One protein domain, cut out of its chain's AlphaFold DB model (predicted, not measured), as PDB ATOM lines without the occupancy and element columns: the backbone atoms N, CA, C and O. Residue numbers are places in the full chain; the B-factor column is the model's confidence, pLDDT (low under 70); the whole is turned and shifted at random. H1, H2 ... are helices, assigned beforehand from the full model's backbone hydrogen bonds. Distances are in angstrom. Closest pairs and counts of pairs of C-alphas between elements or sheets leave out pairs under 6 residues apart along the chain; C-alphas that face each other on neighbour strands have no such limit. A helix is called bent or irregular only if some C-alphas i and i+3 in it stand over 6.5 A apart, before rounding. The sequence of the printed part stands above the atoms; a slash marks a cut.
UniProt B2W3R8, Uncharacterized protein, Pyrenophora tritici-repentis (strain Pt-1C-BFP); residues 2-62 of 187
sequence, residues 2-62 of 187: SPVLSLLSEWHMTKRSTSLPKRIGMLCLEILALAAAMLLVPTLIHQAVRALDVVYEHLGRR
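What this domain is: This is residues 2 to 62 of the 187 residues of an uncharacterized protein of Pyrenophora tritici-repentis (strain Pt-1C-BFP) (UniProt B2W3R8). A short helix, H1, and a very long one, H2, make a lopsided, open V joined by a tight link, with H1 folded back over the first part of H2 without packing on it. Residues 28 to 62, of which 28 to 59 belong to H2, stand free and stick out as a long arm. The printed part has 61 residues with two named helices, H1 then H2, and no named strand. It is all helix and extended, with a radius of gyration of the C-alphas of 19.9 A and spans of 65 by 24 by 8 A.

Where its parts are: H1, residues 3 to 14, begins at C-alpha 3 (-2.075, 47.507, -54.847) and is 15.9 A long. H2, residues 20 to 59, runs 57.9 A to C-alpha 59 (-8.968, 39.320, -14.235). H2 is neither bent nor irregular, but only just: C-alphas 39 and 42 are 6.0 A apart.

How they stand to each other: H1 and H2 are apart, with no C-alpha of the one within 8 A of the other. Every O i to N i+4 pair is within hydrogen-bond range in H1, and 35 of 36 in H2.

The domain as a whole: The two farthest C-alphas, of Ser 19 and Arg 62, are 64.8 A apart. The printed part has no cut. Mean pLDDT of the printed part is 77.8, with 13 residues under 70, among them 2 to 5.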
ATOM      1  N   SER A   2      -4.165  51.464 -53.403       47.31
ATOM      2  CA  SER A   2      -3.523  50.344 -52.681       47.31
ATOM      3  C   SER A   2      -3.335  49.264 -53.739       47.31
ATOM      4  O   SER A   2      -4.189  49.220 -54.630       47.31
ATOM      5  N   PRO A   3      -2.319  48.383 -53.706       62.34
ATOM      6  CA  PRO A   3      -2.075  47.507 -54.847       62.34
ATOM      7  C   PRO A   3      -3.260  46.545 -54.994       62.34
ATOM      8  O   PRO A   3      -3.619  46.125 -56.080       62.34
ATOM      9  N   VAL A   4      -3.948  46.288 -53.880       63.06
ATOM     10  CA  VAL A   4      -5.197  45.543 -53.796       63.06
ATOM     11  C   VAL A   4      -6.365  46.312 -54.422       63.06
ATOM     12  O   VAL A   4      -7.114  45.725 -55.191       63.06
ATOM     13  N   LEU A   5      -6.528  47.616 -54.151       62.16
ATOM     14  CA  LEU A   5      -7.583  48.427 -54.776       62.16
ATOM     15  C   LEU A   5      -7.303  48.709 -56.256       62.16
ATOM     16  O   LEU A   5      -8.251  48.791 -57.030       62.16
ATOM     17  N   SER A   6      -6.038  48.844 -56.665       71.75
ATOM     18  CA  SER A   6      -5.678  48.943 -58.080       71.75
ATOM     19  C   SER A   6      -5.907  47.613 -58.782       71.75
ATOM     20  O   SER A   6      -6.525  47.626 -59.834       71.75
ATOM     21  N   LEU A   7      -5.549  46.478 -58.169       70.75
ATOM     22  CA  LEU A   7      -5.893  45.151 -58.690       70.75
ATOM     23  C   LEU A   7      -7.412  44.967 -58.791       70.75
ATOM     24  O   LEU A   7      -7.881  44.504 -59.819       70.75
ATOM     25  N   LEU A   8      -8.195  45.385 -57.790       73.38
ATOM     26  CA  LEU A   8      -9.666  45.360 -57.835       73.38
ATOM     27  C   LEU A   8     -10.226  46.274 -58.934       73.38
ATOM     28  O   LEU A   8     -11.138  45.886 -59.660       73.38
ATOM     29  N   SER A   9      -9.678  47.480 -59.083       77.69
ATOM     30  CA  SER A   9     -10.086  48.442 -60.115       77.69
ATOM     31  C   SER A   9      -9.765  47.932 -61.523       77.69
ATOM     32  O   SER A   9     -10.604  47.984 -62.422       77.69
ATOM     33  N   GLU A  10      -8.555  47.421 -61.719       79.38
ATOM     34  CA  GLU A  10      -8.061  46.883 -62.984       79.38
ATOM     35  C   GLU A  10      -8.805  45.594 -63.359       79.38
ATOM     36  O   GLU A  10      -9.203  45.413 -64.513       79.38
ATOM     37  N   TRP A  11      -9.130  44.771 -62.361       75.00
ATOM     38  CA  TRP A  11     -10.026  43.619 -62.465       75.00
ATOM     39  C   TRP A  11     -11.445  44.031 -62.885       75.00
ATOM     40  O   TRP A  11     -12.033  43.428 -63.786       75.00
ATOM     41  N   HIS A  12     -12.015  45.081 -62.286       75.94
ATOM     42  CA  HIS A  12     -13.337  45.587 -62.671       75.94
ATOM     43  C   HIS A  12     -13.372  46.106 -64.115       75.94
ATOM     44  O   HIS A  12     -14.386  45.929 -64.801       75.94
ATOM     45  N   MET A  13     -12.278  46.701 -64.592       80.12
ATOM     46  CA  MET A  13     -12.161  47.171 -65.974       80.12
ATOM     47  C   MET A  13     -11.982  46.015 -66.964       80.12
ATOM     48  O   MET A  13     -12.673  45.972 -67.983       80.12
ATOM     49  N   THR A  14     -11.160  45.012 -66.638       75.12
ATOM     50  CA  THR A  14     -11.016  43.802 -67.475       75.12
ATOM     51  C   THR A  14     -12.292  42.957 -67.524       75.12
ATOM     52  O   THR A  14     -12.570  42.325 -68.543       75.12
ATOM     53  N   LYS A  15     -13.149  43.005 -66.495       68.94
ATOM     54  CA  LYS A  15     -14.430  42.272 -66.453       68.94
ATOM     55  C   LYS A  15     -15.422  42.636 -67.559       68.94
ATOM     56  O   LYS A  15     -16.342  41.856 -67.825       68.94
ATOM     57  N   ARG A  16     -15.269  43.802 -68.195       75.56
ATOM     58  CA  ARG A  16     -16.127  44.241 -69.309       75.56
ATOM     59  C   ARG A  16     -15.647  43.769 -70.682       75.56
ATOM     60  O   ARG A  16     -16.479  43.685 -71.577       75.56
ATOM     61  N   SER A  17     -14.366  43.437 -70.850       86.31
ATOM     62  CA  SER A  17     -13.785  43.073 -72.154       86.31
ATOM     63  C   SER A  17     -13.574  41.568 -72.358       86.31
ATOM     64  O   SER A  17     -13.225  41.138 -73.454       86.31
ATOM     65  N   THR A  18     -13.782  40.742 -71.329       87.06
ATOM     66  CA  THR A  18     -13.531  39.292 -71.387       87.06
ATOM     67  C   THR A  18     -14.725  38.466 -71.868       87.06
ATOM     68  O   THR A  18     -15.878  38.813 -71.619       87.06
ATOM     69  N   SER A  19     -14.441  37.305 -72.468       92.69
ATOM     70  CA  SER A  19     -15.439  36.322 -72.909       92.69
ATOM     71  C   SER A  19     -16.351  35.826 -71.770       92.69
ATOM     72  O   SER A  19     -15.945  35.742 -70.606       92.69
ATOM     73  N   LEU A  20     -17.595  35.468 -72.116       91.75
ATOM     74  CA  LEU A  20     -18.636  35.003 -71.182       91.75
ATOM     75  C   LEU A  20     -18.176  33.960 -70.139       91.75
ATOM     76  O   LEU A  20     -18.450  34.185 -68.958       91.75
ATOM     77  N   PRO A  21     -17.452  32.873 -70.488       92.69
ATOM     78  CA  PRO A  21     -17.045  31.881 -69.489       92.69
ATOM     79  C   PRO A  21     -16.087  32.459 -68.438       92.69
ATOM     80  O   PRO A  21     -16.220  32.172 -67.247       92.69
ATOM     81  N   LYS A  22     -15.169  33.349 -68.839       87.62
ATOM     82  CA  LYS A  22     -14.239  34.015 -67.914       87.62
ATOM     83  C   LYS A  22     -14.975  34.964 -66.966       87.62
ATOM     84  O   LYS A  22     -14.623  35.074 -65.792       87.62
ATOM     85  N   ARG A  23     -16.042  35.605 -67.452       86.62
ATOM     86  CA  ARG A  23     -16.895  36.488 -66.649       86.62
ATOM     87  C   ARG A  23     -17.637  35.735 -65.544       86.62
ATOM     88  O   ARG A  23     -17.716  36.243 -64.428       86.62
ATOM     89  N   ILE A  24     -18.131  34.534 -65.843       92.44
ATOM     90  CA  ILE A  24     -18.812  33.666 -64.868       92.44
ATOM     91  C   ILE A  24     -17.824  33.180 -63.804       92.44
ATOM     92  O   ILE A  24     -18.105  33.322 -62.617       92.44
ATOM     93  N   GLY A  25     -16.645  32.688 -64.201       92.00
ATOM     94  CA  GLY A  25     -15.638  32.219 -63.239       92.00
ATOM     95  C   GLY A  25     -15.213  33.307 -62.246       92.00
ATOM     96  O   GLY A  25     -15.109  33.072 -61.045       92.00
ATOM     97  N   MET A  26     -15.057  34.532 -62.739       87.50
ATOM     98  CA  MET A  26     -14.736  35.701 -61.930       87.50
ATOM     99  C   MET A  26     -15.864  36.105 -60.967       87.50
ATOM    100  O   MET A  26     -15.585  36.472 -59.829       87.50
ATOM    101  N   LEU A  27     -17.129  36.016 -61.400       87.00
ATOM    102  CA  LEU A  27     -18.292  36.232 -60.531       87.00
ATOM    103  C   LEU A  27     -18.376  35.167 -59.430       87.00
ATOM    104  O   LEU A  27     -18.625  35.514 -58.279       87.00
ATOM    105  N   CYS A  28     -18.115  33.897 -59.748       93.25
ATOM    106  CA  CYS A  28     -18.070  32.832 -58.742       93.25
ATOM    107  C   CYS A  28     -16.991  33.089 -57.683       93.25
ATOM    108  O   CYS A  28     -17.258  32.925 -56.497       93.25
ATOM    109  N   LEU A  29     -15.796  33.526 -58.092       86.75
ATOM    110  CA  LEU A  29     -14.709  33.869 -57.169       86.75
ATOM    111  C   LEU A  29     -15.084  35.024 -56.232       86.75
ATOM    112  O   LEU A  29     -14.798  34.965 -55.040       86.75
ATOM    113  N   GLU A  30     -15.753  36.048 -56.761       86.81
ATOM    114  CA  GLU A  30     -16.226  37.205 -55.995       86.81
ATOM    115  C   GLU A  30     -17.284  36.799 -54.957       86.81
ATOM    116  O   GLU A  30     -17.172  37.159 -53.786       86.81
ATOM    117  N   ILE A  31     -18.256  35.972 -55.358       92.00
ATOM    118  CA  ILE A  31     -19.280  35.429 -54.453       92.00
ATOM    119  C   ILE A  31     -18.636  34.550 -53.377       92.00
ATOM    120  O   ILE A  31     -18.992  34.659 -52.205       92.00
ATOM    121  N   LEU A  32     -17.671  33.707 -53.745       90.00
ATOM    122  CA  LEU A  32     -16.984  32.823 -52.806       90.00
ATOM    123  C   LEU A  32     -16.132  33.612 -51.802       90.00
ATOM    124  O   LEU A  32     -16.153  33.310 -50.612       90.00
ATOM    125  N   ALA A  33     -15.437  34.658 -52.257       79.31
ATOM    126  CA  ALA A  33     -14.692  35.564 -51.387       79.31
ATOM    127  C   ALA A  33     -15.622  36.330 -50.432       79.31
ATOM    128  O   ALA A  33     -15.323  36.438 -49.242       79.31
ATOM    129  N   LEU A  34     -16.769  36.810 -50.923       87.81
ATOM    130  CA  LEU A  34     -17.776  37.483 -50.101       87.81
ATOM    131  C   LEU A  34     -18.374  36.529 -49.055       87.81
ATOM    132  O   LEU A  34     -18.490  36.893 -47.886       87.81
ATOM    133  N   ALA A  35     -18.698  35.296 -49.448       89.19
ATOM    134  CA  ALA A  35     -19.202  34.264 -48.546       89.19
ATOM    135  C   ALA A  35     -18.166  33.897 -47.473       89.19
ATOM    136  O   ALA A  35     -18.493  33.828 -46.288       89.19
ATOM    137  N   ALA A  36     -16.897  33.735 -47.864       78.44
ATOM    138  CA  ALA A  36     -15.804  33.498 -46.928       78.44
ATOM    139  C   ALA A  36     -15.648  34.662 -45.939       78.44
ATOM    140  O   ALA A  36     -15.503  34.422 -44.742       78.44
ATOM    141  N   ALA A  37     -15.742  35.914 -46.399       80.31
ATOM    142  CA  ALA A  37     -15.697  37.088 -45.530       80.31
ATOM    143  C   ALA A  37     -16.888  37.133 -44.557       80.31
ATOM    144  O   ALA A  37     -16.695  37.390 -43.367       80.31
ATOM    145  N   MET A  38     -18.100  36.823 -45.029       90.12
ATOM    146  CA  MET A  38     -19.299  36.740 -44.187       90.12
ATOM    147  C   MET A  38     -19.223  35.631 -43.131       90.12
ATOM    148  O   MET A  38     -19.886  35.748 -42.109       90.12
ATOM    149  N   LEU A  39     -18.417  34.586 -43.334       79.94
ATOM    150  CA  LEU A  39     -18.171  33.551 -42.323       79.94
ATOM    151  C   LEU A  39     -17.002  33.903 -41.395       79.94
ATOM    152  O   LEU A  39     -17.091  33.716 -40.180       79.94
ATOM    153  N   LEU A  40     -15.911  34.437 -41.945       67.50
ATOM    154  CA  LEU A  40     -14.711  34.794 -41.186       67.50
ATOM    155  C   LEU A  40     -14.959  35.954 -40.222       67.50
ATOM    156  O   LEU A  40     -14.518  35.900 -39.079       67.50
ATOM    157  N   VAL A  41     -15.676  36.999 -40.638       79.38
ATOM    158  CA  VAL A  41     -15.855  38.188 -39.790       79.38
ATOM    159  C   VAL A  41     -16.629  37.863 -38.503       79.38
ATOM    160  O   VAL A  41     -16.104  38.145 -37.424       79.38
ATOM    161  N   PRO A  42     -17.814  37.221 -38.540       85.50
ATOM    162  CA  PRO A  42     -18.547  36.880 -37.322       85.50
ATOM    163  C   PRO A  42     -17.812  35.865 -36.448       85.50
ATOM    164  O   PRO A  42     -17.852  35.976 -35.226       85.50
ATOM    165  N   THR A  43     -17.116  34.893 -37.049       69.38
ATOM    166  CA  THR A  43     -16.351  33.897 -36.281       69.38
ATOM    167  C   THR A  43     -15.174  34.528 -35.549       69.38
ATOM    168  O   THR A  43     -14.974  34.230 -34.372       69.38
ATOM    169  N   LEU A  44     -14.451  35.451 -36.187       66.00
ATOM    170  CA  LEU A  44     -13.380  36.212 -35.542       66.00
ATOM    171  C   LEU A  44     -13.914  37.114 -34.428       66.00
ATOM    172  O   LEU A  44     -13.330  37.140 -33.346       66.00
ATOM    173  N   ILE A  45     -15.036  37.806 -34.649       78.50
ATOM    174  CA  ILE A  45     -15.686  38.618 -33.607       78.50
ATOM    175  C   ILE A  45     -16.076  37.733 -32.419       78.50
ATOM    176  O   ILE A  45     -15.764  38.061 -31.277       78.50
ATOM    177  N   HIS A  46     -16.701  36.584 -32.675       82.38
ATOM    178  CA  HIS A  46     -17.122  35.653 -31.628       82.38
ATOM    179  C   HIS A  46     -15.940  35.082 -30.843       82.38
ATOM    180  O   HIS A  46     -15.982  35.008 -29.615       82.38
ATOM    181  N   GLN A  47     -14.860  34.712 -31.531       70.69
ATOM    182  CA  GLN A  47     -13.627  34.258 -30.886       70.69
ATOM    183  C   GLN A  47     -12.976  35.368 -30.061       70.69
ATOM    184  O   GLN A  47     -12.536  35.104 -28.944       70.69
ATOM    185  N   ALA A  48     -12.950  36.603 -30.566       70.81
ATOM    186  CA  ALA A  48     -12.415  37.748 -29.839       70.81
ATOM    187  C   ALA A  48     -13.228  38.039 -28.570       70.81
ATOM    188  O   ALA A  48     -12.644  38.206 -27.503       70.81
ATOM    189  N   VAL A  49     -14.562  38.030 -28.658       80.50
ATOM    190  CA  VAL A  49     -15.448  38.210 -27.498       80.50
ATOM    191  C   VAL A  49     -15.232  37.097 -26.476       80.50
ATOM    192  O   VAL A  49     -15.050  37.394 -25.301       80.50
ATOM    193  N   ARG A  50     -15.157  35.831 -26.906       75.56
ATOM    194  CA  ARG A  50     -14.848  34.708 -26.004       75.56
ATOM    195  C   ARG A  50     -13.483  34.850 -25.343       75.56
ATOM    196  O   ARG A  50     -13.361  34.599 -24.152       75.56
ATOM    197  N   ALA A  51     -12.459  35.253 -26.092       72.31
ATOM    198  CA  ALA A  51     -11.130  35.473 -25.531       72.31
ATOM    199  C   ALA A  51     -11.147  36.600 -24.487       72.31
ATOM    200  O   ALA A  51     -10.543  36.457 -23.428       72.31
ATOM    201  N   LEU A  52     -11.870  37.691 -24.755       73.06
ATOM    202  CA  LEU A  52     -12.048  38.784 -23.803       73.06
ATOM    203  C   LEU A  52     -12.822  38.348 -22.561       73.06
ATOM    204  O   LEU A  52     -12.441  38.753 -21.471       73.06
ATOM    205  N   ASP A  53     -13.850  37.516 -22.709       79.81
ATOM    206  CA  ASP A  53     -14.637  36.985 -21.593       79.81
ATOM    207  C   ASP A  53     -13.779  36.080 -20.700       79.81
ATOM    208  O   ASP A  53     -13.723  36.255 -19.486       79.81
ATOM    209  N   VAL A  54     -12.971  35.209 -21.312       73.25
ATOM    210  CA  VAL A  54     -11.984  34.386 -20.603       73.25
ATOM    211  C   VAL A  54     -10.969  35.269 -19.876       73.25
ATOM    212  O   VAL A  54     -10.712  35.064 -18.690       73.25
ATOM    213  N   VAL A  55     -10.400  36.277 -20.542       68.44
ATOM    214  CA  VAL A  55      -9.471  37.227 -19.908       68.44
ATOM    215  C   VAL A  55     -10.157  37.993 -18.776       68.44
ATOM    216  O   VAL A  55      -9.557  38.181 -17.720       68.44
ATOM    217  N   TYR A  56     -11.410  38.402 -18.957       78.31
ATOM    218  CA  TYR A  56     -12.205  39.085 -17.945       78.31
ATOM    219  C   TYR A  56     -12.449  38.188 -16.731       78.31
ATOM    220  O   TYR A  56     -12.262  38.638 -15.604       78.31
ATOM    221  N   GLU A  57     -12.755  36.911 -16.938       75.25
ATOM    222  CA  GLU A  57     -12.905  35.919 -15.874       75.25
ATOM    223  C   GLU A  57     -11.583  35.684 -15.125       75.25
ATOM    224  O   GLU A  57     -11.567  35.616 -13.897       75.25
ATOM    225  N   HIS A  58     -10.446  35.673 -15.832       66.38
ATOM    226  CA  HIS A  58      -9.113  35.599 -15.214       66.38
ATOM    227  C   HIS A  58      -8.749  36.867 -14.422       66.38
ATOM    228  O   HIS A  58      -8.027  36.810 -13.419       66.38
ATOM    229  N   LEU A  59      -9.182  38.035 -14.900       66.56
ATOM    230  CA  LEU A  59      -8.968  39.320 -14.235       66.56
ATOM    231  C   LEU A  59      -9.946  39.523 -13.068       66.56
ATOM    232  O   LEU A  59      -9.600  40.210 -12.102       66.56
ATOM    233  N   GLY A  60     -11.123  38.905 -13.140       73.88
ATOM    234  CA  GLY A  60     -12.170  38.926 -12.135       73.88
ATOM    235  C   GLY A  60     -11.705  38.288 -10.831       73.88
ATOM    236  O   GLY A  60     -11.250  37.152 -10.785       73.88
ATOM    237  N   ARG A  61     -11.854  39.023  -9.723       59.09
ATOM    238  CA  ARG A  61     -11.462  38.627  -8.353       59.09
ATOM    239  C   ARG A  61     -12.148  37.359  -7.809       59.09
ATOM    240  O   ARG A  61     -11.932  37.039  -6.641       59.09
ATOM    241  N   ARG A  62     -12.954  36.629  -8.589       57.78
ATOM    242  CA  ARG A  62     -13.563  35.361  -8.156       57.78
ATOM    243  C   ARG A  62     -12.523  34.238  -8.231       57.78
ATOM    244  O   ARG A  62     -12.447  33.496  -9.194       57.78
TER     245      ARG A  62